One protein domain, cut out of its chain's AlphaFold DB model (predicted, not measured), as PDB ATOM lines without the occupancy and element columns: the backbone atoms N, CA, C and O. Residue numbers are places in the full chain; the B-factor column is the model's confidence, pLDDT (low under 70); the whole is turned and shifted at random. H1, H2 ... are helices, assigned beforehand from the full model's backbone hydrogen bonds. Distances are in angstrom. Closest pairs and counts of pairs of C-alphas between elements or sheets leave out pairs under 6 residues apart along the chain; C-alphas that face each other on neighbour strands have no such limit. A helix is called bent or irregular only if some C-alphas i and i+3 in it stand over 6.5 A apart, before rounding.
ATOM      1  N   ARG A  10     -34.493  46.374  13.064       82.69
ATOM      2  CA  ARG A  10     -33.675  47.468  13.588       82.69
ATOM      3  C   ARG A  10     -32.622  47.940  12.583       82.69
ATOM      4  O   ARG A  10     -32.507  49.143  12.367       82.69
ATOM      5  N   ASN A  11     -31.880  47.020  11.967       86.31
ATOM      6  CA  ASN A  11     -30.843  47.369  10.992       86.31
ATOM      7  C   ASN A  11     -31.435  48.063   9.761       86.31
ATOM      8  O   ASN A  11     -30.934  49.107   9.355       86.31
ATOM      9  N   TYR A  12     -32.556  47.556   9.244       90.31
ATOM     10  CA  TYR A  12     -33.272  48.180   8.129       90.31
ATOM     11  C   TYR A  12     -33.689  49.632   8.425       90.31
ATOM     12  O   TYR A  12     -33.539  50.517   7.585       90.31
ATOM     13  N   LEU A  13     -34.204  49.906   9.626       90.50
ATOM     14  CA  LEU A  13     -34.631  51.253  10.018       90.50
ATOM     15  C   LEU A  13     -33.443  52.218  10.178       90.50
ATOM     16  O   LEU A  13     -33.542  53.377   9.772       90.50
ATOM     17  N   ILE A  14     -32.311  51.729  10.693       88.94
ATOM     18  CA  ILE A  14     -31.061  52.500  10.786       88.94
ATOM     19  C   ILE A  14     -30.523  52.829   9.387       88.94
ATOM     20  O   ILE A  14     -30.157  53.975   9.133       88.94
ATOM     21  N   GLU A  15     -30.534  51.873   8.453       93.19
ATOM     22  CA  GLU A  15     -30.146  52.102   7.049       93.19
ATOM     23  C   GLU A  15     -31.020  53.160   6.359       93.19
ATOM     24  O   GLU A  15     -30.560  53.866   5.462       93.19
ATOM     25  N   LYS A  16     -32.278  53.307   6.789       93.44
ATOM     26  CA  LYS A  16     -33.196  54.354   6.316       93.44
ATOM     27  C   LYS A  16     -33.002  55.705   7.010       93.44
ATOM     28  O   LYS A  16     -33.735  56.641   6.698       93.44
ATOM     29  N   GLY A  17     -32.035  55.822   7.919       92.31
ATOM     30  CA  GLY A  17     -31.765  57.049   8.669       92.31
ATOM     31  C   GLY A  17     -32.852  57.394   9.688       92.31
ATOM     32  O   GLY A  17     -32.980  58.555  10.066       92.31
ATOM     33  N   ILE A  18     -33.654  56.410  10.111       93.56
ATOM     34  CA  ILE A  18     -34.709  56.610  11.107       93.56
ATOM     35  C   ILE A  18     -34.097  56.471  12.501       93.56
ATOM     36  O   ILE A  18     -33.518  55.439  12.845       93.56
ATOM     37  N   GLU A  19     -34.261  57.503  13.323       89.00
ATOM     38  CA  GLU A  19     -33.842  57.470  14.719       89.00
ATOM     39  C   GLU A  19     -34.815  56.627  15.556       89.00
ATOM     40  O   GLU A  19     -36.033  56.817  15.514       89.00
ATOM     41  N   ILE A  20     -34.274  55.676  16.323       86.06
ATOM     42  CA  ILE A  20     -35.042  54.773  17.186       86.06
ATOM     43  C   ILE A  20     -34.686  55.066  18.638       86.06
ATOM     44  O   ILE A  20     -33.532  54.916  19.039       86.06
ATOM     45  N   ALA A  21     -35.693  55.390  19.447       87.19
ATOM     46  CA  ALA A  21     -35.554  55.512  20.891       87.19
ATOM     47  C   ALA A  21     -36.337  54.402  21.603       87.19
ATOM     48  O   ALA A  21     -37.517  54.179  21.329       87.19
ATOM     49  N   PHE A  22     -35.688  53.735  22.557       84.25
ATOM     50  CA  PHE A  22     -36.348  52.818  23.481       84.25
ATOM     51  C   PHE A  22     -36.577  53.541  24.804       84.25
ATOM     52  O   PHE A  22     -35.634  54.044  25.412       84.25
ATOM     53  N   CYS A  23     -37.827  53.586  25.257       85.69
ATOM     54  CA  CYS A  23     -38.184  54.141  26.555       85.69
ATOM     55  C   CYS A  23     -38.877  53.077  27.401       85.69
ATOM     56  O   CYS A  23     -39.716  52.316  26.917       85.69
ATOM     57  N   TRP A  24     -38.515  53.027  28.680       89.31
ATOM     58  CA  TRP A  24     -39.284  52.277  29.658       89.31
ATOM     59  C   TRP A  24     -40.398  53.167  30.193       89.31
ATOM     60  O   TRP A  24     -40.164  54.322  30.551       89.31
ATOM     61  N   ILE A  25     -41.605  52.615  30.248       86.75
ATOM     62  CA  ILE A  25     -42.778  53.305  30.770       86.75
ATOM     63  C   ILE A  25     -43.356  52.443  31.895       86.75
ATOM     64  O   ILE A  25     -43.566  51.245  31.687       86.75
ATOM     65  N   PRO A  26     -43.642  53.022  33.073       86.56
ATOM     66  CA  PRO A  26     -44.294  52.292  34.148       86.56
ATOM     67  C   PRO A  26     -45.680  51.778  33.724       86.56
ATOM     68  O   PRO A  26     -46.424  52.411  32.965       86.56
ATOM     69  N   GLY A  27     -46.018  50.580  34.203       87.19
ATOM     70  CA  GLY A  27     -47.312  49.952  33.944       87.19
ATOM     71  C   GLY A  27     -48.456  50.693  34.638       87.19
ATOM     72  O   GLY A  27     -48.272  51.279  35.699       87.19
ATOM     73  N   HIS A  28     -49.654  50.631  34.051       83.62
ATOM     74  CA  HIS A  28     -50.894  51.153  34.649       83.62
ATOM     75  C   HIS A  28     -50.917  52.666  34.943       83.62
ATOM     76  O   HIS A  28     -51.670  53.124  35.795       83.62
ATOM     77  N   CYS A  29     -50.143  53.462  34.205       87.50
ATOM     78  CA  CYS A  29     -50.078  54.917  34.390       87.50
ATOM     79  C   CYS A  29     -51.062  55.730  33.525       87.50
ATOM     80  O   CYS A  29     -50.820  56.909  33.287       87.50
ATOM     81  N   GLY A  30     -52.137  55.134  32.994       87.06
ATOM     82  CA  GLY A  30     -53.138  55.874  32.207       87.06
ATOM     83  C   GLY A  30     -52.750  56.159  30.749       87.06
ATOM     84  O   GLY A  30     -53.509  56.785  30.008       87.06
ATOM     85  N   ILE A  31     -51.564  55.732  30.297       92.12
ATOM     86  CA  ILE A  31     -51.105  55.970  28.922       92.12
ATOM     87  C   ILE A  31     -51.857  55.033  27.978       92.12
ATOM     88  O   ILE A  31     -51.552  53.844  27.875       92.12
ATOM     89  N   LYS A  32     -52.818  55.597  27.238       92.81
ATOM     90  CA  LYS A  32     -53.756  54.871  26.365       92.81
ATOM     91  C   LYS A  32     -53.089  53.840  25.443       92.81
ATOM     92  O   LYS A  32     -53.635  52.755  25.251       92.81
ATOM     93  N   GLY A  33     -51.929  54.174  24.869       89.81
ATOM     94  CA  GLY A  33     -51.155  53.269  24.014       89.81
ATOM     95  C   GLY A  33     -50.600  52.064  24.778       89.81
ATOM     96  O   GLY A  33     -50.847  50.929  24.380       89.81
ATOM     97  N   ASN A  34     -49.938  52.309  25.912       92.75
ATOM     98  CA  ASN A  34     -49.371  51.268  26.771       92.75
ATOM     99  C   ASN A  34     -50.460  50.320  27.295       92.75
ATOM    100  O   ASN A  34     -50.336  49.102  27.208       92.75
ATOM    101  N   GLU A  35     -51.581  50.872  27.757       93.88
ATOM    102  CA  GLU A  35     -52.694  50.058  28.244       93.88
ATOM    103  C   GLU A  35     -53.355  49.225  27.147       93.88
ATOM    104  O   GLU A  35     -53.821  48.116  27.397       93.88
ATOM    105  N   ARG A  36     -53.436  49.754  25.920       92.94
ATOM    106  CA  ARG A  36     -53.970  48.995  24.786       92.94
ATOM    107  C   ARG A  36     -53.072  47.802  24.473       92.94
ATOM    108  O   ARG A  36     -53.601  46.719  24.235       92.94
ATOM    109  N   THR A  37     -51.757  47.999  24.503       90.25
ATOM    110  CA  THR A  37     -50.777  46.925  24.319       90.25
ATOM    111  C   THR A  37     -50.871  45.888  25.438       90.25
ATOM    112  O   THR A  37     -50.971  44.702  25.140       90.25
ATOM    113  N   ASP A  38     -50.940  46.312  26.703       90.38
ATOM    114  CA  ASP A  38     -51.102  45.409  27.855       90.38
ATOM    115  C   ASP A  38     -52.395  44.582  27.762       90.38
ATOM    116  O   ASP A  38     -52.373  43.360  27.917       90.38
ATOM    117  N   ARG A  39     -53.525  45.217  27.413       91.94
ATOM    118  CA  ARG A  39     -54.793  44.506  27.173       91.94
ATOM    119  C   ARG A  39     -54.673  43.499  26.033       91.94
ATOM    120  O   ARG A  39     -55.116  42.369  26.197       91.94
ATOM    121  N   ALA A  40     -54.063  43.875  24.909       89.69
ATOM    122  CA  ALA A  40     -53.887  42.975  23.770       89.69
ATOM    123  C   ALA A  40     -52.999  41.770  24.120       89.69
ATOM    124  O   ALA A  40     -53.344  40.639  23.778       89.69
ATOM    125  N   ALA A  41     -51.906  41.995  24.855       88.25
ATOM    126  CA  ALA A  41     -51.033  40.930  25.338       88.25
ATOM    127  C   ALA A  41     -51.779  39.974  26.286       88.25
ATOM    128  O   ALA A  41     -51.702  38.756  26.115       88.25
ATOM    129  N   LYS A  42     -52.567  40.509  27.229       87.75
ATOM    130  CA  LYS A  42     -53.419  39.712  28.128       87.75
ATOM    131  C   LYS A  42     -54.472  38.908  27.367       87.75
ATOM    132  O   LYS A  42     -54.636  37.723  27.633       87.75
ATOM    133  N   THR A  43     -55.154  39.508  26.393       85.38
ATOM    134  CA  THR A  43     -56.134  38.797  25.560       85.38
ATOM    135  C   THR A  43     -55.482  37.675  24.754       85.38
ATOM    136  O   THR A  43     -56.015  36.570  24.723       85.38
ATOM    137  N   ALA A  44     -54.315  37.916  24.150       80.94
ATOM    138  CA  ALA A  44     -53.581  36.890  23.409       80.94
ATOM    139  C   ALA A  44     -53.115  35.738  24.316       80.94
ATOM    140  O   ALA A  44     -53.171  34.575  23.918       80.94
ATOM    141  N   PHE A  45     -52.701  36.045  25.549       76.56
ATOM    142  CA  PHE A  45     -52.376  35.033  26.554       76.56
ATOM    143  C   PHE A  45     -53.597  34.169  26.903       76.56
ATOM    144  O   PHE A  45     -53.513  32.947  26.837       76.56
ATOM    145  N   LEU A  46     -54.749  34.786  27.171       72.38
ATOM    146  CA  LEU A  46     -55.990  34.064  27.477       72.38
ATOM    147  C   LEU A  46     -56.487  33.217  26.294       72.38
ATOM    148  O   LEU A  46     -56.988  32.115  26.484       72.38
ATOM    149  N   MET A  47     -56.295  33.680  25.056       65.50
ATOM    150  CA  MET A  47     -56.584  32.877  23.858       65.50
ATOM    151  C   MET A  47     -55.679  31.640  23.746       65.50
ATOM    152  O   MET A  47     -56.099  30.619  23.202       65.50
ATOM    153  N   LYS A  48     -54.453  31.712  24.276       58.69
ATOM    154  CA  LYS A  48     -53.506  30.594  24.322       58.69
ATOM    155  C   LYS A  48     -53.850  29.574  25.415       58.69
ATOM    156  O   LYS A  48     -53.554  28.398  25.225       58.69
ATOM    157  N   GLU A  49     -54.510  29.979  26.502       54.59
ATOM    158  CA  GLU A  49     -54.947  29.068  27.579       54.59
ATOM    159  C   GLU A  49     -56.023  28.052  27.147       54.59
ATOM    160  O   GLU A  49     -56.240  27.063  27.840       54.59
ATOM    161  N   ASN A  50     -56.625  28.206  25.960       54.66
ATOM    162  CA  ASN A  50     -57.466  27.158  25.365       54.66
ATOM    163  C   ASN A  50     -56.668  25.944  24.848       54.66
ATOM    164  O   ASN A  50     -57.263  24.932  24.478       54.66
TER     165      ASN A  50
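Overview. This is residues 10 to 50 of the 107 residues of the protein "RNase H type-1 domain-containing protein" of Araneus ventricosus (UniProt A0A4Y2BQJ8). One long helix, H2, makes one limb of an open V, and the stretched-out link before it makes the other, with the small helix H1 at the far end of that link, well away from H2. The two helices form no common core, and residues 11 to 17 at one end and 39 to 50 at the other stick out free. The printed part has 41 residues with two named helices, H1 then H2 along the chain, and no named strand; the class is all helix. It is extended, with a radius of gyration of the C-alphas of 14.9 A, and flat, spanning 41 by 27 by 13 A.

Along the chain. Find C-alpha 32 at (-53.756, 54.871, 26.365); from there H2, residues 32 to 48, runs 24.4 A to C-alpha 48 at (-53.506, 30.594, 24.322). Then look at C-alpha 10 at (-33.675, 47.468, 13.588), where H1, residues 10 to 15, begins; it measures 8.8 A from first to last C-alpha.

Arrangement. Compare the C-alphas of H2 with those of H1, and you will find the two helices apart, with no C-alpha of the one within 8 A of the other. In the backbones of H1 and H2, every O i to N i+4 pair is within hydrogen-bond range. Neither helix is bent.

Size, cuts and confidence. Look to Gly 17 and Asn 50 for the two C-alphas farthest apart, 42.8 A. The link from H1 to H2, residues 16 to 31, is long, and its C-alphas lie 10 to 22 A from the mean of all C-alphas. The printed part has no cut. In the B-factor column the mean pLDDT of the printed part is 85.2, and this model's confidence is low, under 70, at residues 47 to 50.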